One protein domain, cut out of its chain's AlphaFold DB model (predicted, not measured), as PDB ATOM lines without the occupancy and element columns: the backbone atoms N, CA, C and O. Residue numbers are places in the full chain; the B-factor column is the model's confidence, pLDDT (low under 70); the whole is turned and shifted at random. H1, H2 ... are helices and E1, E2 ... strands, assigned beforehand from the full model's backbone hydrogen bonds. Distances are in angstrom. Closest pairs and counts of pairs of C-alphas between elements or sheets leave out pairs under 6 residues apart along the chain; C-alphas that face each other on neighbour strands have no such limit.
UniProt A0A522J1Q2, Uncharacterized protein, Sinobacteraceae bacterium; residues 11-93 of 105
ATOM      1  N   SER A  11     -14.254 -13.518  15.460       73.06
ATOM      2  CA  SER A  11     -13.621 -14.828  15.565       73.06
ATOM      3  C   SER A  11     -12.894 -14.998  16.899       73.06
ATOM      4  O   SER A  11     -13.188 -15.954  17.607       73.06
ATOM      5  N   SER A  12     -12.030 -14.052  17.288       76.81
ATOM      6  CA  SER A  12     -11.321 -14.083  18.580       76.81
ATOM      7  C   SER A  12     -12.294 -14.126  19.757       76.81
ATOM      8  O   SER A  12     -12.149 -14.943  20.660       76.81
ATOM      9  N   CYS A  13     -13.348 -13.310  19.707       79.19
ATOM     10  CA  CYS A  13     -14.366 -13.284  20.751       79.19
ATOM     11  C   CYS A  13     -15.133 -14.606  20.875       79.19
ATOM     12  O   CYS A  13     -15.422 -15.046  21.984       79.19
ATOM     13  N   LYS A  14     -15.438 -15.277  19.756       81.50
ATOM     14  CA  LYS A  14     -16.023 -16.626  19.790       81.50
ATOM     15  C   LYS A  14     -15.050 -17.668  20.336       81.50
ATOM     16  O   LYS A  14     -15.483 -18.557  21.063       81.50
ATOM     17  N   THR A  15     -13.766 -17.559  20.000       82.50
ATOM     18  CA  THR A  15     -12.730 -18.476  20.487       82.50
ATOM     19  C   THR A  15     -12.620 -18.424  22.010       82.50
ATOM     20  O   THR A  15     -12.743 -19.469  22.645       82.50
ATOM     21  N   ILE A  16     -12.484 -17.231  22.603       82.19
ATOM     22  CA  ILE A  16     -12.359 -17.083  24.067       82.19
ATOM     23  C   ILE A  16     -13.656 -17.418  24.811       82.19
ATOM     24  O   ILE A  16     -13.622 -17.906  25.937       82.19
ATOM     25  N   ALA A  17     -14.812 -17.170  24.188       85.00
ATOM     26  CA  ALA A  17     -16.105 -17.495  24.776       85.00
ATOM     27  C   ALA A  17     -16.337 -19.013  24.841       85.00
ATOM     28  O   ALA A  17     -16.978 -19.526  25.764       85.00
ATOM     29  N   GLY A  18     -15.807 -19.734  23.853       83.56
ATOM     30  CA  GLY A  18     -15.960 -21.170  23.714       83.56
ATOM     31  C   GLY A  18     -17.280 -21.585  23.049       83.56
ATOM     32  O   GLY A  18     -18.037 -20.766  22.516       83.56
ATOM     33  N   PRO A  19     -17.585 -22.891  23.041       84.56
ATOM     34  CA  PRO A  19     -18.724 -23.428  22.308       84.56
ATOM     35  C   PRO A  19     -20.081 -23.018  22.908       84.56
ATOM     36  O   PRO A  19     -20.273 -22.911  24.127       84.56
ATOM     37  N   GLY A  20     -21.059 -22.836  22.016       86.38
ATOM     38  CA  GLY A  20     -22.437 -22.463  22.354       86.38
ATOM     39  C   GLY A  20     -22.693 -20.955  22.438       86.38
ATOM     40  O   GLY A  20     -23.837 -20.564  22.641       86.38
ATOM     41  N   TRP A  21     -21.667 -20.121  22.257       89.94
ATOM     42  CA  TRP A  21     -21.823 -18.673  22.160       89.94
ATOM     43  C   TRP A  21     -22.124 -18.230  20.728       89.94
ATOM     44  O   TRP A  21     -21.481 -18.641  19.756       89.94
ATOM     45  N   GLN A  22     -23.113 -17.360  20.602       89.38
ATOM     46  CA  GLN A  22     -23.588 -16.792  19.351       89.38
ATOM     47  C   GLN A  22     -23.388 -15.284  19.357       89.38
ATOM     48  O   GLN A  22     -23.262 -14.671  20.409       89.38
ATOM     49  N   LEU A  23     -23.319 -14.685  18.172       87.62
ATOM     50  CA  LEU A  23     -23.151 -13.243  18.058       87.62
ATOM     51  C   LEU A  23     -24.483 -12.555  18.244       87.62
ATOM     52  O   LEU A  23     -25.403 -12.758  17.455       87.62
ATOM     53  N   SER A  24     -24.529 -11.685  19.239       79.81
ATOM     54  CA  SER A  24     -25.588 -10.710  19.353       79.81
ATOM     55  C   SER A  24     -25.164  -9.529  18.489       79.81
ATOM     56  O   SER A  24     -24.283  -8.760  18.859       79.81
ATOM     57  N   GLY A  25     -25.753  -9.392  17.298       71.44
ATOM     58  CA  GLY A  25     -25.476  -8.265  16.392       71.44
ATOM     59  C   GLY A  25     -25.792  -6.884  16.992       71.44
ATOM     60  O   GLY A  25     -25.515  -5.866  16.369       71.44
ATOM     61  N   GLN A  26     -26.356  -6.851  18.202       78.19
ATOM     62  CA  GLN A  26     -26.612  -5.664  19.000       78.19
ATOM     63  C   GLN A  26     -26.219  -5.882  20.461       78.19
ATOM     64  O   GLN A  26     -26.292  -6.994  20.991       78.19
ATOM     65  N   ALA A  27     -25.865  -4.781  21.120       80.62
ATOM     66  CA  ALA A  27     -25.715  -4.740  22.563       80.62
ATOM     67  C   ALA A  27     -27.053  -5.043  23.262       80.62
ATOM     68  O   ALA A  27     -28.104  -4.608  22.778       80.62
ATOM     69  N   PRO A  28     -27.043  -5.754  24.404       81.12
ATOM     70  CA  PRO A  28     -28.238  -5.921  25.217       81.12
ATOM     71  C   PRO A  28     -28.719  -4.560  25.745       81.12
ATOM     72  O   PRO A  28     -27.921  -3.651  25.973       81.12
ATOM     73  N   ALA A  29     -30.025  -4.416  25.983       84.06
ATOM     74  CA  ALA A  29     -30.615  -3.150  26.439       84.06
ATOM     75  C   ALA A  29     -30.001  -2.631  27.756       84.06
ATOM     76  O   ALA A  29     -29.948  -1.429  27.993       84.06
ATOM     77  N   ASN A  30     -29.497  -3.537  28.593       83.69
ATOM     78  CA  ASN A  30     -28.838  -3.257  29.864       83.69
ATOM     79  C   ASN A  30     -27.298  -3.298  29.781       83.69
ATOM     80  O   ASN A  30     -26.636  -3.408  30.808       83.69
ATOM     81  N   ALA A  31     -26.713  -3.202  28.581       82.00
ATOM     82  CA  ALA A  31     -25.264  -3.238  28.361       82.00
ATOM     83  C   ALA A  31     -24.476  -2.284  29.270       82.00
ATOM     84  O   ALA A  31     -23.470  -2.684  29.845       82.00
ATOM     85  N   GLY A  32     -24.940  -1.041  29.432       80.69
ATOM     86  CA  GLY A  32     -24.265  -0.062  30.292       80.69
ATOM     87  C   GLY A  32     -24.258  -0.460  31.770       80.69
ATOM     88  O   GLY A  32     -23.266  -0.245  32.457       80.69
ATOM     89  N   GLU A  33     -25.333  -1.090  32.246       84.12
ATOM     90  CA  GLU A  33     -25.434  -1.564  33.629       84.12
ATOM     91  C   GLU A  33     -24.508  -2.765  33.861       84.12
ATOM     92  O   GLU A  33     -23.771  -2.786  34.842       84.12
ATOM     93  N   LEU A  34     -24.474  -3.706  32.909       84.88
ATOM     94  CA  LEU A  34     -23.568  -4.860  32.934       84.88
ATOM     95  C   LEU A  34     -22.105  -4.426  32.995       84.88
ATOM     96  O   LEU A  34     -21.358  -4.854  33.867       84.88
ATOM     97  N   LEU A  35     -21.703  -3.541  32.089       83.06
ATOM     98  CA  LEU A  35     -20.330  -3.043  32.023       83.06
ATOM     99  C   LEU A  35     -19.969  -2.201  33.247       83.06
ATOM    100  O   LEU A  35     -18.824  -2.236  33.693       83.06
ATOM    101  N   GLY A  36     -20.953  -1.518  33.835       80.62
ATOM    102  CA  GLY A  36     -20.810  -0.843  35.120       80.62
ATOM    103  C   GLY A  36     -20.431  -1.790  36.262       80.62
ATOM    104  O   GLY A  36     -19.646  -1.387  37.119       80.62
ATOM    105  N   LEU A  37     -20.901  -3.048  36.255       81.62
ATOM    106  CA  LEU A  37     -20.506  -4.057  37.254       81.62
ATOM    107  C   LEU A  37     -19.002  -4.362  37.203       81.62
ATOM    108  O   LEU A  37     -18.395  -4.616  38.237       81.62
ATOM    109  N   GLU A  38     -18.413  -4.293  36.008       79.00
ATOM    110  CA  GLU A  38     -16.992  -4.559  35.754       79.00
ATOM    111  C   GLU A  38     -16.139  -3.276  35.725       79.00
ATOM    112  O   GLU A  38     -14.937  -3.325  35.462       79.00
ATOM    113  N   GLY A  39     -16.746  -2.105  35.959       77.31
ATOM    114  CA  GLY A  39     -16.065  -0.811  35.869       77.31
ATOM    115  C   GLY A  39     -15.599  -0.449  34.452       77.31
ATOM    116  O   GLY A  39     -14.680   0.355  34.291       77.31
ATOM    117  N   VAL A  40     -16.202  -1.039  33.415       73.88
ATOM    118  CA  VAL A  40     -15.845  -0.794  32.012       73.88
ATOM    119  C   VAL A  40     -16.574   0.451  31.514       73.88
ATOM    120  O   VAL A  40     -17.789   0.458  31.335       73.88
ATOM    121  N   THR A  41     -15.817   1.521  31.281       68.56
ATOM    122  CA  THR A  41     -16.345   2.813  30.816       68.56
ATOM    123  C   THR A  41     -16.306   2.978  29.299       68.56
ATOM    124  O   THR A  41     -17.074   3.769  28.755       68.56
ATOM    125  N   ASP A  42     -15.442   2.230  28.609       68.00
ATOM    126  CA  ASP A  42     -15.323   2.276  27.153       68.00
ATOM    127  C   ASP A  42     -16.087   1.120  26.509       68.00
ATOM    128  O   ASP A  42     -15.704  -0.046  26.629       68.00
ATOM    129  N   THR A  43     -17.186   1.465  25.839       68.62
ATOM    130  CA  THR A  43     -18.141   0.508  25.278       68.62
ATOM    131  C   THR A  43     -18.196   0.515  23.752       68.62
ATOM    132  O   THR A  43     -18.990  -0.222  23.162       68.62
ATOM    133  N   ARG A  44     -17.378   1.357  23.105       63.69
ATOM    134  CA  ARG A  44     -17.557   1.739  21.696       63.69
ATOM    135  C   ARG A  44     -17.232   0.632  20.695       63.69
ATOM    136  O   ARG A  44     -17.802   0.639  19.611       63.69
ATOM    137  N   ASP A  45     -16.427  -0.348  21.101       70.75
ATOM    138  CA  ASP A  45     -15.954  -1.446  20.246       70.75
ATOM    139  C   ASP A  45     -16.192  -2.833  20.876       70.75
ATOM    140  O   ASP A  45     -15.408  -3.768  20.701       70.75
ATOM    141  N   LEU A  46     -17.269  -2.970  21.657       79.62
ATOM    142  CA  LEU A  46     -17.664  -4.246  22.257       79.62
ATOM    143  C   LEU A  46     -18.445  -5.111  21.267       79.62
ATOM    144  O   LEU A  46     -19.529  -4.749  20.804       79.62
ATOM    145  N   ILE A  47     -17.933  -6.311  21.021       86.31
ATOM    146  CA  ILE A  47     -18.656  -7.384  20.347       86.31
ATOM    147  C   ILE A  47     -19.475  -8.131  21.388       86.31
ATOM    148  O   ILE A  47     -18.929  -8.696  22.334       86.31
ATOM    149  N   TRP A  48     -20.786  -8.176  21.194       89.19
ATOM    150  CA  TRP A  48     -21.679  -8.873  22.106       89.19
ATOM    151  C   TRP A  48     -21.912 -10.307  21.658       89.19
ATOM    152  O   TRP A  48     -22.227 -10.581  20.497       89.19
ATOM    153  N   LEU A  49     -21.777 -11.234  22.598       90.44
ATOM    154  CA  LEU A  49     -22.152 -12.625  22.426       90.44
ATOM    155  C   LEU A  49     -23.233 -12.999  23.428       90.44
ATOM    156  O   LEU A  49     -23.314 -12.434  24.511       90.44
ATOM    157  N   HIS A  50     -24.051 -13.972  23.068       90.81
ATOM    158  CA  HIS A  50     -25.069 -14.539  23.937       90.81
ATOM    159  C   HIS A  50     -24.988 -16.060  23.900       90.81
ATOM    160  O   HIS A  50     -24.563 -16.654  22.905       90.81
ATOM    161  N   LYS A  51     -25.377 -16.689  25.001       89.62
ATOM    162  CA  LYS A  51     -25.496 -18.137  25.116       89.62
ATOM    163  C   LYS A  51     -26.823 -18.418  25.803       89.62
ATOM    164  O   LYS A  51     -26.946 -18.253  27.011       89.62
ATOM    165  N   GLY A  52     -27.821 -18.784  25.001       87.69
ATOM    166  CA  GLY A  52     -29.208 -18.839  25.462       87.69
ATOM    167  C   GLY A  52     -29.769 -17.452  25.796       87.69
ATOM    168  O   GLY A  52     -29.297 -16.443  25.266       87.69
ATOM    169  N   ASP A  53     -30.767 -17.426  26.681       84.50
ATOM    170  CA  ASP A  53     -31.450 -16.210  27.162       84.50
ATOM    171  C   ASP A  53     -30.914 -15.723  28.523       84.50
ATOM    172  O   ASP A  53     -31.361 -14.705  29.072       84.50
ATOM    173  N   ASP A  54     -29.970 -16.477  29.083       89.81
ATOM    174  CA  ASP A  54     -29.457 -16.348  30.442       89.81
ATOM    175  C   ASP A  54     -27.978 -15.959  30.513       89.81
ATOM    176  O   ASP A  54     -27.541 -15.491  31.559       89.81
ATOM    177  N   LYS A  55     -27.197 -16.061  29.432       90.50
ATOM    178  CA  LYS A  55     -25.795 -15.619  29.426       90.50
ATOM    179  C   LYS A  55     -25.517 -14.629  28.308       90.50
ATOM    180  O   LYS A  55     -25.899 -14.837  27.156       90.50
ATOM    181  N   VAL A  56     -24.792 -13.568  28.644       91.31
ATOM    182  CA  VAL A  56     -24.322 -12.550  27.703       91.31
ATOM    183  C   VAL A  56     -22.859 -12.237  27.979       91.31
ATOM    184  O   VAL A  56     -22.399 -12.333  29.111       91.31
ATOM    185  N   MET A  57     -22.110 -11.895  26.941       89.81
ATOM    186  CA  MET A  57     -20.699 -11.568  27.040       89.81
ATOM    187  C   MET A  57     -20.393 -10.331  26.217       89.81
ATOM    188  O   MET A  57     -20.754 -10.264  25.042       89.81
ATOM    189  N   GLY A  58     -19.714  -9.365  26.824       89.12
ATOM    190  CA  GLY A  58     -19.139  -8.226  26.119       89.12
ATOM    191  C   GLY A  58     -17.668  -8.499  25.834       89.12
ATOM    192  O   GLY A  58     -16.884  -8.604  26.767       89.12
ATOM    193  N   CYS A  59     -17.283  -8.627  24.570       85.81
ATOM    194  CA  CYS A  59     -15.901  -8.859  24.168       85.81
ATOM    195  C   CYS A  59     -15.267  -7.591  23.598       85.81
ATOM    196  O   CYS A  59     -15.749  -7.044  22.609       85.81
ATOM    197  N   GLN A  60     -14.177  -7.135  24.205       80.19
ATOM    198  CA  GLN A  60     -13.408  -5.966  23.785       80.19
ATOM    199  C   GLN A  60     -11.965  -6.377  23.511       80.19
ATOM    200  O   GLN A  60     -11.417  -7.252  24.177       80.19
ATOM    201  N   TYR A  61     -11.310  -5.722  22.560       71.06
ATOM    202  CA  TYR A  61      -9.869  -5.865  22.405       71.06
ATOM    203  C   TYR A  61      -9.166  -4.842  23.271       71.06
ATOM    204  O   TYR A  61      -9.406  -3.640  23.141       71.06
ATOM    205  N   LYS A  62      -8.273  -5.318  24.134       66.06
ATOM    206  CA  LYS A  62      -7.389  -4.442  24.891       66.06
ATOM    207  C   LYS A  62      -5.986  -4.581  24.326       66.06
ATOM    208  O   LYS A  62      -5.333  -5.610  24.469       66.06
ATOM    209  N   SER A  63      -5.523  -3.515  23.671       53.62
ATOM    210  CA  SER A  63      -4.103  -3.391  23.343       53.62
ATOM    211  C   SER A  63      -3.308  -3.314  24.652       53.62
ATOM    212  O   SER A  63      -3.770  -2.691  25.610       53.62
ATOM    213  N   GLY A  64      -2.150  -3.981  24.703       46.84
ATOM    214  CA  GLY A  64      -1.365  -4.302  25.908       46.84
ATOM    215  C   GLY A  64      -0.805  -3.132  26.734       46.84
ATOM    216  O   GLY A  64       0.165  -3.311  27.460       46.84
ATOM    217  N   LEU A  65      -1.399  -1.939  26.663       47.03
ATOM    218  CA  LEU A  65      -1.110  -0.809  27.549       47.03
ATOM    219  C   LEU A  65      -1.522  -1.072  29.008       47.03
ATOM    220  O   LEU A  65      -0.921  -0.499  29.909       47.03
ATOM    221  N   ILE A  66      -2.516  -1.938  29.249       51.84
ATOM    222  CA  ILE A  66      -2.935  -2.337  30.610       51.84
ATOM    223  C   ILE A  66      -2.288  -3.668  31.039       51.84
ATOM    224  O   ILE A  66      -2.044  -3.869  32.224       51.84
ATOM    225  N   TYR A  67      -1.949  -4.545  30.086       48.50
ATOM    226  CA  TYR A  67      -1.266  -5.819  30.335       48.50
ATOM    227  C   TYR A  67       0.005  -5.926  29.474       48.50
ATOM    228  O   TYR A  67      -0.073  -6.369  28.323       48.50
ATOM    229  N   PRO A  68       1.180  -5.514  29.993       43.72
ATOM    230  CA  PRO A  68       2.435  -5.622  29.257       43.72
ATOM    231  C   PRO A  68       2.750  -7.104  28.999       43.72
ATOM    232  O   PRO A  68       2.961  -7.866  29.936       43.72
ATOM    233  N   GLY A  69       2.733  -7.514  27.727       47.62
ATOM    234  CA  GLY A  69       2.938  -8.907  27.295       47.62
ATOM    235  C   GLY A  69       1.671  -9.645  26.845       47.62
ATOM    236  O   GLY A  69       1.783 -10.731  26.288       47.62
ATOM    237  N   CYS A  70       0.486  -9.044  27.005       49.47
ATOM    238  CA  CYS A  70      -0.786  -9.614  26.555       49.47
ATOM    239  C   CYS A  70      -1.561  -8.600  25.704       49.47
ATOM    240  O   CYS A  70      -2.297  -7.759  26.221       49.47
ATOM    241  N   SER A  71      -1.410  -8.667  24.384       54.69
ATOM    242  CA  SER A  71      -2.359  -8.043  23.457       54.69
ATOM    243  C   SER A  71      -3.431  -9.070  23.106       54.69
ATOM    244  O   SER A  71      -3.129 -10.021  22.390       54.69
ATOM    245  N   GLY A  72      -4.657  -8.908  23.611       64.25
ATOM    246  CA  GLY A  72      -5.688  -9.936  23.458       64.25
ATOM    247  C   GLY A  72      -7.123  -9.434  23.597       64.25
ATOM    248  O   GLY A  72      -7.396  -8.318  24.052       64.25
ATOM    249  N   SER A  73      -8.057 -10.283  23.171       72.50
ATOM    250  CA  SER A  73      -9.487 -10.084  23.395       72.50
ATOM    251  C   SER A  73      -9.845 -10.450  24.837       72.50
ATOM    252  O   SER A  73      -9.482 -11.520  25.322       72.50
ATOM    253  N   VAL A  74     -10.569  -9.557  25.509       79.19
ATOM    254  CA  VAL A  74     -11.119  -9.734  26.855       79.19
ATOM    255  C   VAL A  74     -12.633  -9.835  26.731       79.19
ATOM    256  O   VAL A  74     -13.275  -8.927  26.206       79.19
ATOM    257  N   GLY A  75     -13.202 -10.938  27.197       86.75
ATOM    258  CA  GLY A  75     -14.635 -11.174  27.296       86.75
ATOM    259  C   GLY A  75     -15.118 -11.017  28.732       86.75
ATOM    260  O   GLY A  75     -14.696 -11.754  29.614       86.75
ATOM    261  N   TYR A  76     -16.032 -10.088  28.966       88.06
ATOM    262  CA  TYR A  76     -16.742  -9.909  30.229       88.06
ATOM    263  C   TYR A  76     -18.011 -10.748  30.199       88.06
ATOM    264  O   TYR A  76     -18.883 -10.486  29.369       88.06
ATOM    265  N   VAL A  77     -18.108 -11.766  31.050       90.31
ATOM    266  CA  VAL A  77     -19.213 -12.730  31.062       90.31
ATOM    267  C   VAL A  77     -20.225 -12.337  32.123       90.31
ATOM    268  O   VAL A  77     -19.882 -12.124  33.282       90.31
ATOM    269  N   PHE A  78     -21.493 -12.299  31.734       91.75
ATOM    270  CA  PHE A  78     -22.603 -11.995  32.617       91.75
ATOM    271  C   PHE A  78     -23.656 -13.089  32.537       91.75
ATOM    272  O   PHE A  78     -24.027 -13.554  31.456       91.75
ATOM    273  N   GLU A  79     -24.172 -13.467  33.698       91.44
ATOM    274  CA  GLU A  79     -25.247 -14.435  33.843       91.44
ATOM    275  C   GLU A  79     -26.481 -13.760  34.439       91.44
ATOM    276  O   GLU A  79     -26.417 -13.012  35.420       91.44
ATOM    277  N   LYS A  80     -27.630 -14.028  33.834       88.94
ATOM    278  CA  LYS A  80     -28.939 -13.601  34.287       88.94
ATOM    279  C   LYS A  80     -29.369 -14.502  35.432       88.94
ATOM    280  O   LYS A  80     -29.643 -15.684  35.261       88.94
ATOM    281  N   GLN A  81     -29.479 -13.912  36.609       86.19
ATOM    282  CA  GLN A  81     -30.004 -14.555  37.801       86.19
ATOM    283  C   GLN A  81     -31.431 -14.075  38.088       86.19
ATOM    284  O   GLN A  81     -31.915 -13.090  37.529       86.19
ATOM    285  N   ALA A  82     -32.110 -14.742  39.024       84.00
ATOM    286  CA  ALA A  82     -33.482 -14.401  39.417       84.00
ATOM    287  C   ALA A  82     -33.649 -12.948  39.914       84.00
ATOM    288  O   ALA A  82     -34.752 -12.411  39.875       84.00
ATOM    289  N   LYS A  83     -32.566 -12.312  40.386       81.25
ATOM    290  CA  LYS A  83     -32.554 -10.939  40.921       81.25
ATOM    291  C   LYS A  83     -31.914  -9.906  39.986       81.25
ATOM    292  O   LYS A  83     -31.710  -8.774  40.407       81.25
ATOM    293  N   GLY A  84     -31.590 -10.281  38.749       85.25
ATOM    294  CA  GLY A  84     -30.900  -9.417  37.793       85.25
ATOM    295  C   GLY A  84     -29.639 -10.065  37.245       85.25
ATOM    296  O   GLY A  84     -29.432 -11.268  37.380       85.25
ATOM    297  N   TRP A  85     -28.801  -9.269  36.600       87.62
ATOM    298  CA  TRP A  85     -27.564  -9.761  36.011       87.62
ATOM    299  C   TRP A  85     -26.422  -9.756  37.018       87.62
ATOM    300  O   TRP A  85     -26.297  -8.846  37.835       87.62
ATOM    301  N   LYS A  86     -25.577 -10.777  36.936       88.81
ATOM    302  CA  LYS A  86     -24.372 -10.928  37.739       88.81
ATOM    303  C   LYS A  86     -23.177 -11.081  36.805       88.81
ATOM    304  O   LYS A  86     -23.276 -11.786  35.806       88.81
ATOM    305  N   SER A  87     -22.052 -10.457  37.148       87.38
ATOM    306  CA  SER A  87     -20.774 -10.783  36.515       87.38
ATOM    307  C   SER A  87     -20.340 -12.196  36.916       87.38
ATOM    308  O   SER A  87     -20.220 -12.508  38.105       87.38
ATOM    309  N   ASP A  88     -20.189 -13.060  35.918       85.81
ATOM    310  CA  ASP A  88     -19.702 -14.436  36.060       85.81
ATOM    311  C   ASP A  88     -18.163 -14.482  36.005       85.81
ATOM    312  O   ASP A  88     -17.542 -15.411  36.514       85.81
ATOM    313  N   GLY A  89     -17.539 -13.437  35.448       83.56
ATOM    314  CA  GLY A  89     -16.095 -13.239  35.427       83.56
ATOM    315  C   GLY A  89     -15.581 -12.729  34.084       83.56
ATOM    316  O   GLY A  89     -16.347 -12.394  33.179       83.56
ATOM    317  N   VAL A  90     -14.255 -12.700  33.950       83.25
ATOM    318  CA  VAL A  90     -13.560 -12.312  32.718       83.25
ATOM    319  C   VAL A  90     -12.866 -13.511  32.085       83.25
ATOM    320  O   VAL A  90     -12.152 -14.257  32.753       83.25
ATOM    321  N   VAL A  91     -13.056 -13.679  30.780       81.19
ATOM    322  CA  VAL A  91     -12.280 -14.589  29.937       81.19
ATOM    323  C   VAL A  91     -11.311 -13.767  29.104       81.19
ATOM    324  O   VAL A  91     -11.644 -12.689  28.622       81.19
ATOM    325  N   MET A  92     -10.093 -14.251  28.942       75.44
ATOM    326  CA  MET A  92      -9.081 -13.591  28.128       75.44
ATOM    327  C   MET A  92      -8.472 -14.630  27.209       75.44
ATOM    328  O   MET A  92      -8.393 -15.805  27.574       75.44
ATOM    329  N   ASP A  93      -8.060 -14.196  26.021       67.19
ATOM    330  CA  ASP A  93      -7.207 -15.026  25.177       67.19
ATOM    331  C   ASP A  93      -5.968 -15.397  26.000       67.19
ATOM    332  O   ASP A  93      -5.396 -14.534  26.676       67.19
TER     333      ASP A  93
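Overview. This is residues 11 to 93 of the 105 residues of an uncharacterized protein of Sinobacteraceae bacterium (UniProt A0A522J1Q2). A strongly twisted sheet of five strands has one short helix on each face: the sheet curls round H1, and H2 crosses the opposite face. The long hairpin strands E3, E4 and E5 make the longest axis. The 83 printed residues hold H1, E1, H2, E2, E3, E4 and E5 in chain order; the sheet's order is E1, E2, E3, E4, E5, antiparallel throughout, and the class is mixed. The whole is compact, with a radius of gyration of the C-alphas of 12.1 A and spans of 39 by 26 by 20 A.

Along the chain. H1, residues 11 to 17, begins with C-alpha 11 at (-13.621, -14.828, 15.565). E1 is residues 22 to 24, H2 residues 31 to 37 and E2 residues 47 to 51. E3, residues 55 to 62, is 22.0 A long. E4, residues 72 to 81, is 28.6 A. E5, residues 84 to 92, is 24.2 A and ends with C-alpha 92 at (-9.081, -13.591, 28.128).

Arrangement. E2 to E5 form a meander, each strand the antiparallel neighbour of the one before, with hairpins E2 and E3, E3 and E4, E4 and E5. Within hydrogen-bond range across the neighbour strands are N 24 and O 48, 2.8 A apart, in E1 and E2; N 49 and O 57, 2.8 A, in E2 and E3; N 58 and O 76, 2.9 A, in E3 and E4; and N 79 and O 86, 2.8 A, in E4 and E5. H1 is on the sheet; its closest C-alphas to E3 are Cys 13 and Cys 59, 5.8 A. H2 is on the opposite face at a height over the sheet of 8.5 A, across E4 at 87 degrees on the local plane. In H1 and H2 every O i to N i+4 pair is within hydrogen-bond range.

Size, cuts and confidence. The C-alphas of Gly 69 and Ala 82, the two farthest apart, are 38.8 A apart. The printed part has no cut and no long link. Residues 41 to 44, 62 to 72 and 93 have pLDDT under 70.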